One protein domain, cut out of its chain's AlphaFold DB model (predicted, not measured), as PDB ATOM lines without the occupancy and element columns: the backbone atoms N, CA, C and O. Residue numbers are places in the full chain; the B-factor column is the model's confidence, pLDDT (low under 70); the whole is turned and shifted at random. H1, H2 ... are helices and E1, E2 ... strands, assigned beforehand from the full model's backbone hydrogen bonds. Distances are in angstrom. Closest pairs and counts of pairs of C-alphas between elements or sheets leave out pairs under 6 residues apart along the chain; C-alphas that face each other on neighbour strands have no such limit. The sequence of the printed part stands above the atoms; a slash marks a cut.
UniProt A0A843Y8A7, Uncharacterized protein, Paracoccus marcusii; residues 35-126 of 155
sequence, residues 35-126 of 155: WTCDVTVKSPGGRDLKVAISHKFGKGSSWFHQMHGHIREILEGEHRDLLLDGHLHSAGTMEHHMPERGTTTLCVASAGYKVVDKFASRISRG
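Overview. This is residues 35 to 126 of the 155 residues of an uncharacterized protein of Paracoccus marcusii (UniProt A0A843Y8A7). A twisted wall of five strands has one helix, H1, packed over one face along E5, while the opposite face holds no named helix. Beyond one end of the strands, the stretch after E5 leads away from the sheet to a small helix, H2, which adds to the length of the whole. The printed part has 92 residues, with two named helices and five named strands in the order E1, E2, H1, E3, E4, E5, H2, and the class is mixed, helices and strands. The sheet, in the order E1, E2, E3, E5, E4, is mixed: hairpins E1 with E2 and E4 with E5 are antiparallel, and E3 is parallel to both E2 and E5. The whole is elongated, spanning 48 by 29 by 19 A, and only just loose, close to compact, with a radius of gyration of the C-alphas of 14.8 A.

Arrangement. In the sheet, E3, residues 82 to 85, is an inner strand between E2, residues 48 to 54, and E5, residues 103 to 109. E3 is parallel to E2 at 16 degrees, with N 84 and O 52 2.8 A apart, within hydrogen-bond range. E3 is parallel to E5 at 19 degrees, with N 83 and O 106 at 2.8 A. The edge strands are E1, residues 36 to 42, and E4, residues 92 to 98. E1 forms an antiparallel hairpin with E2 at 160 degrees, with N 39 and O 51 at 2.8 A. E4 forms one with E5 at 165 degrees, with N 107 and O 94 at 2.8 A. H1, residues 68 to 76, is on the sheet at a height of 9.0 A, over E5, and runs along the strands, at 23 degrees to E5 on the local plane. Its closest C-alphas to E5 are those of His 70 and Cys 107, 6.4 A. E2, H1 and E3 form a strand-helix-strand unit, two parallel neighbour strands with a helix between them in the chain, and its crossover is right-handed. H2, residues 118 to 124, is not on the sheet and is apart from H1. In H1 and H2 every O i to N i+4 pair is within hydrogen-bond range.

Along the chain. E1 begins at C-alpha 36, (154.531, 136.848, -5.888). E1, E2 and E4 each measure 19.3 A from first to last C-alpha, E5 20.0 A and E3 10.2 A. H1 measures 12.0 A and begins at C-alpha 68, (143.162, 148.413, -3.775). H2 measures 9.9 A and ends at C-alpha 124, (147.630, 141.893, 16.146).

Size, cuts and confidence. The C-alphas farthest apart, of Gly 46 and Gly 126, are 50.0 A apart. The printed part has no cut, and E2 to H1, residues 55 to 67, is a long link. Mean pLDDT of the printed part is 88.3; residues 59 to 60 and 124 to 126 are under 70.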
ATOM      1  N   TRP A  35     157.186 136.576  -2.379       92.88
ATOM      2  CA  TRP A  35     156.198 137.648  -2.496       92.88
ATOM      3  C   TRP A  35     155.127 137.480  -3.572       92.88
ATOM      4  O   TRP A  35     153.955 137.692  -3.266       92.88
ATOM      5  N   THR A  36     155.480 137.110  -4.800       95.25
ATOM      6  CA  THR A  36     154.531 136.848  -5.888       95.25
ATOM      7  C   THR A  36     155.037 135.708  -6.755       95.25
ATOM      8  O   THR A  36     156.176 135.733  -7.194       95.25
ATOM      9  N   CYS A  37     154.171 134.740  -7.037       96.69
ATOM     10  CA  CYS A  37     154.409 133.655  -7.973       96.69
ATOM     11  C   CYS A  37     153.416 133.756  -9.138       96.69
ATOM     12  O   CYS A  37     152.199 133.678  -8.943       96.69
ATOM     13  N   ASP A  38     153.948 133.929 -10.346       96.88
ATOM     14  CA  ASP A  38     153.192 133.931 -11.595       96.88
ATOM     15  C   ASP A  38     153.191 132.525 -12.213       96.88
ATOM     16  O   ASP A  38     154.239 131.943 -12.497       96.88
ATOM     17  N   VAL A  39     152.002 131.967 -12.442       97.19
ATOM     18  CA  VAL A  39     151.824 130.626 -13.011       97.19
ATOM     19  C   VAL A  39     150.835 130.637 -14.167       97.19
ATOM     20  O   VAL A  39     149.866 131.393 -14.197       97.19
ATOM     21  N   THR A  40     151.062 129.753 -15.136       97.19
ATOM     22  CA  THR A  40     150.118 129.507 -16.231       97.19
ATOM     23  C   THR A  40     149.547 128.106 -16.096       97.19
ATOM     24  O   THR A  40     150.271 127.119 -16.221       97.19
ATOM     25  N   VAL A  41     148.239 128.009 -15.868       95.06
ATOM     26  CA  VAL A  41     147.530 126.732 -15.814       95.06
ATOM     27  C   VAL A  41     147.064 126.372 -17.219       95.06
ATOM     28  O   VAL A  41     146.244 127.066 -17.821       95.06
ATOM     29  N   LYS A  42     147.594 125.267 -17.746       94.94
ATOM     30  CA  LYS A  42     147.180 124.709 -19.036       94.94
ATOM     31  C   LYS A  42     145.842 123.994 -18.868       94.94
ATOM     32  O   LYS A  42     145.766 122.996 -18.153       94.94
ATOM     33  N   SER A  43     144.789 124.495 -19.513       91.69
ATOM     34  CA  SER A  43     143.496 123.807 -19.523       91.69
ATOM     35  C   SER A  43     143.405 122.821 -20.699       91.69
ATOM     36  O   SER A  43     143.930 123.109 -21.779       91.69
ATOM     37  N   PRO A  44     142.693 121.686 -20.555       91.25
ATOM     38  CA  PRO A  44     142.436 120.778 -21.678       91.25
ATOM     39  C   PRO A  44     141.688 121.440 -22.847       91.25
ATOM     40  O   PRO A  44     141.783 120.976 -23.977       91.25
ATOM     41  N   GLY A  45     140.957 122.530 -22.582       91.12
ATOM     42  CA  GLY A  45     140.222 123.307 -23.584       91.12
ATOM     43  C   GLY A  45     141.085 124.275 -24.401       91.12
ATOM     44  O   GLY A  45     140.542 125.038 -25.192       91.12
ATOM     45  N   GLY A  46     142.407 124.287 -24.202       88.62
ATOM     46  CA  GLY A  46     143.354 125.058 -25.015       88.62
ATOM     47  C   GLY A  46     143.489 126.538 -24.648       88.62
ATOM     48  O   GLY A  46     144.413 127.188 -25.132       88.62
ATOM     49  N   ARG A  47     142.633 127.079 -23.770       92.00
ATOM     50  CA  ARG A  47     142.854 128.403 -23.173       92.00
ATOM     51  C   ARG A  47     143.747 128.269 -21.945       92.00
ATOM     52  O   ARG A  47     143.383 127.600 -20.976       92.00
ATOM     53  N   ASP A  48     144.885 128.938 -21.983       95.19
ATOM     54  CA  ASP A  48     145.759 129.098 -20.828       95.19
ATOM     55  C   ASP A  48     145.139 130.065 -19.817       95.19
ATOM     56  O   ASP A  48     144.598 131.100 -20.206       95.19
ATOM     57  N   LEU A  49     145.235 129.734 -18.530       95.56
ATOM     58  CA  LEU A  49     144.836 130.612 -17.432       95.56
ATOM     59  C   LEU A  49     146.087 131.193 -16.771       95.56
ATOM     60  O   LEU A  49     146.872 130.451 -16.177       95.56
ATOM     61  N   LYS A  50     146.264 132.510 -16.851       96.81
ATOM     62  CA  LYS A  50     147.362 133.238 -16.206       96.81
ATOM     63  C   LYS A  50     146.955 133.652 -14.798       96.81
ATOM     64  O   LYS A  50     145.995 134.405 -14.624       96.81
ATOM     65  N   VAL A  51     147.691 133.181 -13.803       97.69
ATOM     66  CA  VAL A  51     147.394 133.401 -12.388       97.69
ATOM     67  C   VAL A  51     148.603 134.035 -11.718       97.69
ATOM     68  O   VAL A  51     149.696 133.484 -11.804       97.69
ATOM     69  N   ALA A  52     148.399 135.136 -10.999       97.50
ATOM     70  CA  ALA A  52     149.361 135.580  -9.996       97.50
ATOM     71  C   ALA A  52     148.836 135.260  -8.607       97.50
ATOM     72  O   ALA A  52     147.692 135.574  -8.268       97.50
ATOM     73  N   ILE A  53     149.700 134.666  -7.799       97.25
ATOM     74  CA  ILE A  53     149.472 134.442  -6.379       97.25
ATOM     75  C   ILE A  53     150.491 135.295  -5.647       97.25
ATOM     76  O   ILE A  53     151.680 135.172  -5.905       97.25
ATOM     77  N   SER A  54     150.050 136.170  -4.757       95.44
ATOM     78  CA  SER A  54     150.931 137.057  -4.009       95.44
ATOM     79  C   SER A  54     150.673 136.948  -2.517       95.44
ATOM     80  O   SER A  54     149.548 136.736  -2.076       95.44
ATOM     81  N   HIS A  55     151.706 137.143  -1.702       93.44
ATOM     82  CA  HIS A  55     151.509 137.403  -0.281       93.44
ATOM     83  C   HIS A  55     150.636 138.649  -0.101       93.44
ATOM     84  O   HIS A  55     149.720 138.647   0.716       93.44
ATOM     85  N   LYS A  56     150.881 139.686  -0.915       92.00
ATOM     86  CA  LYS A  56     150.089 140.916  -1.003       92.00
ATOM     87  C   LYS A  56     150.416 141.674  -2.293       92.00
ATOM     88  O   LYS A  56     151.570 142.057  -2.503       92.00
ATOM     89  N   PHE A  57     149.396 142.058  -3.057       90.88
ATOM     90  CA  PHE A  57     149.593 142.952  -4.203       90.88
ATOM     91  C   PHE A  57     149.858 144.407  -3.777       90.88
ATOM     92  O   PHE A  57     149.126 144.971  -2.960       90.88
ATOM     93  N   GLY A  58     150.893 145.017  -4.369       78.88
ATOM     94  CA  GLY A  58     151.170 146.459  -4.391       78.88
ATOM     95  C   GLY A  58     151.425 147.193  -3.057       78.88
ATOM     96  O   GLY A  58     150.895 146.894  -1.983       78.88
ATOM     97  N   LYS A  59     152.217 148.273  -3.130       64.81
ATOM     98  CA  LYS A  59     152.327 149.274  -2.054       64.81
ATOM     99  C   LYS A  59     151.216 150.312  -2.207       64.81
ATOM    100  O   LYS A  59     151.300 151.223  -3.022       64.81
ATOM    101  N   GLY A  60     150.175 150.169  -1.402       61.56
ATOM    102  CA  GLY A  60     149.072 151.116  -1.299       61.56
ATOM    103  C   GLY A  60     147.983 150.534  -0.412       61.56
ATOM    104  O   GLY A  60     147.803 149.321  -0.351       61.56
ATOM    105  N   SER A  61     147.274 151.386   0.314       70.19
ATOM    106  CA  SER A  61     146.086 150.994   1.066       70.19
ATOM    107  C   SER A  61     145.045 152.075   0.871       70.19
ATOM    108  O   SER A  61     145.346 153.249   1.072       70.19
ATOM    109  N   SER A  62     143.833 151.684   0.502       82.31
ATOM    110  CA  SER A  62     142.694 152.591   0.476       82.31
ATOM    111  C   SER A  62     141.782 152.257   1.644       82.31
ATOM    112  O   SER A  62     141.492 151.089   1.894       82.31
ATOM    113  N   TRP A  63     141.304 153.279   2.353       81.00
ATOM    114  CA  TRP A  63     140.231 153.100   3.338       81.00
ATOM    115  C   TRP A  63     138.890 152.782   2.672       81.00
ATOM    116  O   TRP A  63     138.020 152.196   3.308       81.00
ATOM    117  N   PHE A  64     138.737 153.134   1.394       84.69
ATOM    118  CA  PHE A  64     137.508 152.920   0.635       84.69
ATOM    119  C   PHE A  64     137.466 151.558  -0.056       84.69
ATOM    120  O   PHE A  64     136.385 151.031  -0.287       84.69
ATOM    121  N   HIS A  65     138.627 150.983  -0.390       87.62
ATOM    122  CA  HIS A  65     138.687 149.722  -1.120       87.62
ATOM    123  C   HIS A  65     139.764 148.798  -0.560       87.62
ATOM    124  O   HIS A  65     140.961 149.033  -0.723       87.62
ATOM    125  N   GLN A  66     139.336 147.708   0.074       86.56
ATOM    126  CA  GLN A  66     140.252 146.734   0.673       86.56
ATOM    127  C   GLN A  66     141.089 145.997  -0.381       86.56
ATOM    128  O   GLN A  66     142.223 145.627  -0.104       86.56
ATOM    129  N   MET A  67     140.572 145.872  -1.606       91.56
ATOM    130  CA  MET A  67     141.267 145.240  -2.736       91.56
ATOM    131  C   MET A  67     141.994 146.257  -3.626       91.56
ATOM    132  O   MET A  67     142.109 146.090  -4.836       91.56
ATOM    133  N   HIS A  68     142.438 147.374  -3.041       93.38
ATOM    134  CA  HIS A  68     143.162 148.413  -3.775       93.38
ATOM    135  C   HIS A  68     144.465 147.891  -4.401       93.38
ATOM    136  O   HIS A  68     144.832 148.339  -5.483       93.38
ATOM    137  N   GLY A  69     145.127 146.925  -3.752       93.38
ATOM    138  CA  GLY A  69     146.294 146.234  -4.309       93.38
ATOM    139  C   GLY A  69     145.979 145.570  -5.650       93.38
ATOM    140  O   GLY A  69     146.651 145.859  -6.636       93.38
ATOM    141  N   HIS A  70     144.903 144.776  -5.720       94.88
ATOM    142  CA  HIS A  70     144.463 144.133  -6.963       94.88
ATOM    143  C   HIS A  70     144.094 145.135  -8.051       94.88
ATOM    144  O   HIS A  70     144.457 144.931  -9.201       94.88
ATOM    145  N   ILE A  71     143.401 146.227  -7.705       93.69
ATOM    146  CA  ILE A  71     143.039 147.266  -8.684       93.69
ATOM    147  C   ILE A  71     144.297 147.841  -9.337       93.69
ATOM    148  O   ILE A  71     144.350 147.981 -10.557       93.69
ATOM    149  N   ARG A  72     145.326 148.153  -8.544       93.12
ATOM    150  CA  ARG A  72     146.589 148.650  -9.096       93.12
ATOM    151  C   ARG A  72     147.276 147.609  -9.965       93.12
ATOM    152  O   ARG A  72     147.737 147.955 -11.044       93.12
ATOM    153  N   GLU A  73     147.285 146.352  -9.536       93.81
ATOM    154  CA  GLU A  73     147.872 145.261 -10.317       93.81
ATOM    155  C   GLU A  73     147.164 145.070 -11.668       93.81
ATOM    156  O   GLU A  73     147.820 144.861 -12.682       93.81
ATOM    157  N   ILE A  74     145.837 145.214 -11.711       93.81
ATOM    158  CA  ILE A  74     145.054 145.174 -12.955       93.81
ATOM    159  C   ILE A  74     145.459 146.315 -13.900       93.81
ATOM    160  O   ILE A  74     145.665 146.090 -15.093       93.81
ATOM    161  N   LEU A  75     145.558 147.540 -13.375       91.94
ATOM    162  CA  LEU A  75     145.776 148.743 -14.182       91.94
ATOM    163  C   LEU A  75     147.231 148.895 -14.643       91.94
ATOM    164  O   LEU A  75     147.485 149.212 -15.806       91.94
ATOM    165  N   GLU A  76     148.179 148.681 -13.732       91.94
ATOM    166  CA  GLU A  76     149.608 148.955 -13.921       91.94
ATOM    167  C   GLU A  76     150.402 147.693 -14.286       91.94
ATOM    168  O   GLU A  76     151.461 147.793 -14.904       91.94
ATOM    169  N   GLY A  77     149.905 146.513 -13.907       90.81
ATOM    170  CA  GLY A  77     150.610 145.246 -14.055       90.81
ATOM    171  C   GLY A  77     150.357 144.527 -15.379       90.81
ATOM    172  O   GLY A  77     149.645 144.988 -16.288       90.81
ATOM    173  N   GLU A  78     150.959 143.342 -15.475       92.00
ATOM    174  CA  GLU A  78     150.787 142.444 -16.610       92.00
ATOM    175  C   GLU A  78     149.375 141.856 -16.660       92.00
ATOM    176  O   GLU A  78     148.688 141.701 -15.648       92.00
ATOM    177  N   HIS A  79     148.937 141.500 -17.869       93.75
ATOM    178  CA  HIS A  79     147.638 140.869 -18.052       93.75
ATOM    179  C   HIS A  79     147.606 139.461 -17.435       93.75
ATOM    180  O   HIS A  79     148.318 138.554 -17.880       93.75
ATOM    181  N   ARG A  80     146.711 139.292 -16.459       95.44
ATOM    182  CA  ARG A  80     146.428 138.043 -15.749       95.44
ATOM    183  C   ARG A  80     144.923 137.814 -15.700       95.44
ATOM    184  O   ARG A  80     144.153 138.768 -15.582       95.44
ATOM    185  N   ASP A  81     144.506 136.557 -15.773       96.69
ATOM    186  CA  ASP A  81     143.099 136.175 -15.652       96.69
ATOM    187  C   ASP A  81     142.661 136.126 -14.180       96.69
ATOM    188  O   ASP A  81     141.501 136.397 -13.865       96.69
ATOM    189  N   LEU A  82     143.589 135.793 -13.275       97.56
ATOM    190  CA  LEU A  82     143.319 135.615 -11.851       97.56
ATOM    191  C   LEU A  82     144.424 136.228 -10.982       97.56
ATOM    192  O   LEU A  82     145.608 135.965 -11.187       97.56
ATOM    193  N   LEU A  83     144.022 137.006  -9.981       97.31
ATOM    194  CA  LEU A  83     144.889 137.586  -8.958       97.31
ATOM    195  C   LEU A  83     144.455 137.085  -7.580       97.31
ATOM    196  O   LEU A  83     143.332 137.353  -7.151       97.31
ATOM    197  N   LEU A  84     145.337 136.376  -6.883       96.88
ATOM    198  CA  LEU A  84     145.091 135.815  -5.555       96.88
ATOM    199  C   LEU A  84     146.052 136.426  -4.538       96.88
ATOM    200  O   LEU A  84     147.257 136.404  -4.771       96.88
ATOM    201  N   ASP A  85     145.555 136.925  -3.408       94.69
ATOM    202  CA  ASP A  85     146.430 137.320  -2.302       94.69
ATOM    203  C   ASP A  85     145.931 136.954  -0.902       94.69
ATOM    204  O   ASP A  85     144.836 136.418  -0.696       94.69
ATOM    205  N   GLY A  86     146.804 137.207   0.073       88.94
ATOM    206  CA  GLY A  86     146.527 137.076   1.494       88.94
ATOM    207  C   GLY A  86     147.012 138.292   2.282       88.94
ATOM    208  O   GLY A  86     146.851 139.438   1.872       88.94
ATOM    209  N   HIS A  87     147.586 138.031   3.462       88.38
ATOM    210  CA  HIS A  87     148.269 138.992   4.344       88.38
ATOM    211  C   HIS A  87     147.430 140.119   4.980       88.38
ATOM    212  O   HIS A  87     147.612 140.413   6.162       88.38
ATOM    213  N   LEU A  88     146.507 140.757   4.256       84.88
ATOM    214  CA  LEU A  88     145.711 141.884   4.764       84.88
ATOM    215  C   LEU A  88     144.637 141.466   5.779       84.88
ATOM    216  O   LEU A  88     144.023 142.317   6.419       84.88
ATOM    217  N   HIS A  89     144.426 140.160   5.943       85.19
ATOM    218  CA  HIS A  89     143.392 139.570   6.791       85.19
ATOM    219  C   HIS A  89     141.981 140.091   6.500       85.19
ATOM    220  O   HIS A  89     141.143 140.179   7.398       85.19
ATOM    221  N   SER A  90     141.726 140.420   5.236       84.06
ATOM    222  CA  SER A  90     140.386 140.663   4.728       84.06
ATOM    223  C   SER A  90     140.059 139.662   3.632       84.06
ATOM    224  O   SER A  90     140.936 139.284   2.859       84.06
ATOM    225  N   ALA A  91     138.805 139.222   3.593       89.88
ATOM    226  CA  ALA A  91     138.289 138.393   2.519       89.88
ATOM    227  C   ALA A  91     137.569 139.288   1.513       89.88
ATOM    228  O   ALA A  91     136.815 140.180   1.906       89.88
ATOM    229  N   GLY A  92     137.773 139.036   0.225       91.69
ATOM    230  CA  GLY A  92     137.120 139.809  -0.823       91.69
ATOM    231  C   GLY A  92     137.224 139.147  -2.185       91.69
ATOM    232  O   GLY A  92     138.131 138.359  -2.438       91.69
ATOM    233  N   THR A  93     136.280 139.478  -3.059       96.19
ATOM    234  CA  THR A  93     136.284 139.078  -4.467       96.19
ATOM    235  C   THR A  93     135.860 140.259  -5.328       96.19
ATOM    236  O   THR A  93     134.959 141.001  -4.944       96.19
ATOM    237  N   MET A  94     136.495 140.443  -6.480       96.12
ATOM    238  CA  MET A  94     136.178 141.511  -7.431       96.12
ATOM    239  C   MET A  94     136.474 141.011  -8.828       96.12
ATOM    240  O   MET A  94     137.549 140.482  -9.087       96.12
ATOM    241  N   GLU A  95     135.532 141.228  -9.725       97.19
ATOM    242  CA  GLU A  95     135.735 141.043 -11.149       97.19
ATOM    243  C   GLU A  95     135.949 142.417 -11.778       97.19
ATOM    244  O   GLU A  95     135.211 143.358 -11.482       97.19
ATOM    245  N   HIS A  96     136.983 142.546 -12.606       95.81
ATOM    246  CA  HIS A  96     137.277 143.789 -13.304       95.81
ATOM    247  C   HIS A  96     137.394 143.531 -14.801       95.81
ATOM    248  O   HIS A  96     138.288 142.821 -15.265       95.81
ATOM    249  N   HIS A  97     136.501 144.148 -15.566       96.00
ATOM    250  CA  HIS A  97     136.572 144.164 -17.020       96.00
ATOM    251  C   HIS A  97     137.501 145.291 -17.472       96.00
ATOM    252  O   HIS A  97     137.362 146.425 -17.019       96.00
ATOM    253  N   MET A  98     138.447 144.988 -18.357       92.81
ATOM    254  CA  MET A  98     139.301 145.970 -19.026       92.81
ATOM    255  C   MET A  98     138.993 145.958 -20.524       92.81
ATOM    256  O   MET A  98     139.601 145.169 -21.258       92.81
ATOM    257  N   PRO A  99     138.047 146.795 -20.993       92.69
ATOM    258  CA  PRO A  99     137.687 146.872 -22.407       92.69
ATOM    259  C   PRO A  99     138.888 147.171 -23.308       92.69
ATOM    260  O   PRO A  99     139.005 146.587 -24.381       92.69
ATOM    261  N   GLU A 100     139.823 148.001 -22.844       90.75
ATOM    262  CA  GLU A 100     141.032 148.395 -23.576       90.75
ATOM    263  C   GLU A 100     141.967 147.209 -23.831       90.75
ATOM    264  O   GLU A 100     142.708 147.204 -24.813       90.75
ATOM    265  N   ARG A 101     141.931 146.194 -22.958       88.12
ATOM    266  CA  ARG A 101     142.694 144.947 -23.112       88.12
ATOM    267  C   ARG A 101     141.839 143.794 -23.648       88.12
ATOM    268  O   ARG A 101     142.380 142.733 -23.935       88.12
ATOM    269  N   GLY A 102     140.524 143.985 -23.785       91.88
ATOM    270  CA  GLY A 102     139.576 142.940 -24.179       91.88
ATOM    271  C   GLY A 102     139.501 141.776 -23.186       91.88
ATOM    272  O   GLY A 102     139.201 140.651 -23.581       91.88
ATOM    273  N   THR A 103     139.824 142.015 -21.913       91.94
ATOM    274  CA  THR A 103     140.017 140.952 -20.917       91.94
ATOM    275  C   THR A 103     139.256 141.221 -19.630       91.94
ATOM    276  O   THR A 103     139.030 142.373 -19.261       91.94
ATOM    277  N   THR A 104     138.946 140.152 -18.903       96.31
ATOM    278  CA  THR A 104     138.365 140.203 -17.560       96.31
ATOM    279  C   THR A 104     139.323 139.541 -16.585       96.31
ATOM    280  O   THR A 104     139.791 138.436 -16.859       96.31
ATOM    281  N   THR A 105     139.578 140.189 -15.453       97.56
ATOM    282  CA  THR A 105     140.424 139.651 -14.385       97.56
ATOM    283  C   THR A 105     139.586 139.429 -13.131       97.56
ATOM    284  O   THR A 105     138.898 140.343 -12.668       97.56
ATOM    285  N   LEU A 106     139.663 138.227 -12.559       98.00
ATOM    286  CA  LEU A 106     139.095 137.922 -11.248       98.00
ATOM    287  C   LEU A 106     140.149 138.157 -10.161       98.00
ATOM    288  O   LEU A 106     141.292 137.729 -10.273       98.00
ATOM    289  N   CYS A 107     139.751 138.817  -9.086       96.75
ATOM    290  CA  CYS A 107     140.583 139.118  -7.931       96.75
ATOM    291  C   CYS A 107     139.991 138.455  -6.697       96.75
ATOM    292  O   CYS A 107     138.791 138.593  -6.451       96.75
ATOM    293  N   VAL A 108     140.821 137.779  -5.911       96.69
ATOM    294  CA  VAL A 108     140.418 137.122  -4.667       96.69
ATOM    295  C   VAL A 108     141.434 137.440  -3.578       96.69
ATOM    296  O   VAL A 108     142.633 137.236  -3.757       96.69
ATOM    297  N   ALA A 109     140.932 137.903  -2.439       93.75
ATOM    298  CA  ALA A 109     141.699 138.120  -1.225       93.75
ATOM    299  C   ALA A 109     141.267 137.124  -0.151       93.75
ATOM    300  O   ALA A 109     140.071 136.943   0.106       93.75
ATOM    301  N   SER A 110     142.241 136.492   0.498       91.94
ATOM    302  CA  SER A 110     142.021 135.582   1.617       91.94
ATOM    303  C   SER A 110     142.311 136.260   2.954       91.94
ATOM    304  O   SER A 110     143.399 136.784   3.201       91.94
ATOM    305  N   ALA A 111     141.359 136.160   3.885       84.62
ATOM    306  CA  ALA A 111     141.514 136.705   5.232       84.62
ATOM    307  C   ALA A 111     142.499 135.912   6.122       84.62
ATOM    308  O   ALA A 111     142.895 136.376   7.196       84.62
ATOM    309  N   GLY A 112     142.903 134.715   5.692       80.88
ATOM    310  CA  GLY A 112     143.817 133.850   6.434       80.88
ATOM    311  C   GLY A 112     143.311 133.444   7.826       80.88
ATOM    312  O   GLY A 112     142.141 133.574   8.174       80.88
ATOM    313  N   TYR A 113     144.212 132.929   8.659       74.88
ATOM    314  CA  TYR A 113     143.858 132.361   9.966       74.88
ATOM    315  C   TYR A 113     143.507 133.418  11.029       74.88
ATOM    316  O   TYR A 113     142.828 133.110  12.009       74.88
ATOM    317  N   LYS A 114     143.932 134.680  10.859       72.62
ATOM    318  CA  LYS A 114     143.765 135.716  11.896       72.62
ATOM    319  C   LYS A 114     142.322 136.170  12.103       72.62
ATOM    320  O   LYS A 114     142.046 136.804  13.123       72.62
ATOM    321  N   VAL A 115     141.418 135.855  11.175       73.88
ATOM    322  CA  VAL A 115     139.979 136.093  11.357       73.88
ATOM    323  C   VAL A 115     139.290 135.017  12.198       73.88
ATOM    324  O   VAL A 115     138.250 135.296  12.785       73.88
ATOM    325  N   VAL A 116     139.874 133.818  12.307       74.50
ATOM    326  CA  VAL A 116     139.296 132.697  13.073       74.50
ATOM    327  C   VAL A 116     140.039 132.417  14.383       74.50
ATOM    328  O   VAL A 116     139.432 131.955  15.348       74.50
ATOM    329  N   ASP A 117     141.332 132.740  14.463       76.81
ATOM    330  CA  ASP A 117     142.142 132.550  15.665       76.81
ATOM    331  C   ASP A 117     142.110 133.787  16.578       76.81
ATOM    332  O   ASP A 117     142.806 134.782  16.358       76.81
ATOM    333  N   LYS A 118     141.352 133.680  17.678       75.88
ATOM    334  CA  LYS A 118     141.234 134.722  18.713       75.88
ATOM    335  C   LYS A 118     142.579 135.120  19.328       75.88
ATOM    336  O   LYS A 118     142.745 136.279  19.715       75.88
ATOM    337  N   PHE A 119     143.528 134.190  19.457       75.94
ATOM    338  CA  PHE A 119     144.861 134.501  19.968       75.94
ATOM    339  C   PHE A 119     145.602 135.403  18.979       75.94
ATOM    340  O   PHE A 119     146.087 136.471  19.372       75.94
ATOM    341  N   ALA A 120     145.606 135.027  17.698       70.94
ATOM    342  CA  ALA A 120     146.216 135.800  16.621       70.94
ATOM    343  C   ALA A 120     145.564 137.181  16.424       70.94
ATOM    344  O   ALA A 120     146.270 138.180  16.226       70.94
ATOM    345  N   SER A 121     144.232 137.279  16.536       71.00
ATOM    346  CA  SER A 121     143.524 138.566  16.470       71.00
ATOM    347  C   SER A 121     143.910 139.482  17.637       71.00
ATOM    348  O   SER A 121     144.091 140.687  17.451       71.00
ATOM    349  N   ARG A 122     144.071 138.924  18.847       74.38
ATOM    350  CA  ARG A 122     144.418 139.686  20.057       74.38
ATOM    351  C   ARG A 122     145.816 140.296  19.974       74.38
ATOM    352  O   ARG A 122     145.965 141.482  20.257       74.38
ATOM    353  N   ILE A 123     146.825 139.517  19.582       72.62
ATOM    354  CA  ILE A 123     148.208 140.020  19.474       72.62
ATOM    355  C   ILE A 123     148.349 141.075  18.366       72.62
ATOM    356  O   ILE A 123     149.092 142.038  18.528       72.62
ATOM    357  N   SER A 124     147.573 140.958  17.281       62.88
ATOM    358  CA  SER A 124     147.630 141.893  16.146       62.88
ATOM    359  C   SER A 124     147.016 143.268  16.455       62.88
ATOM    360  O   SER A 124     147.365 144.246  15.806       62.88
ATOM    361  N   ARG A 125     146.140 143.376  17.466       60.28
ATOM    362  CA  ARG A 125     145.557 144.651  17.940       60.28
ATOM    363  C   ARG A 125     146.372 145.323  19.057       60.28
ATOM    364  O   ARG A 125     145.838 146.139  19.801       60.28
ATOM    365  N   GLY A 126     147.644 144.951  19.228       55.75
ATOM    366  CA  GLY A 126     148.480 145.459  20.322       55.75
ATOM    367  C   GLY A 126     148.171 144.820  21.680       55.75
ATOM    368  O   GLY A 126     148.522 145.371  22.727       55.75
TER     369      GLY A 126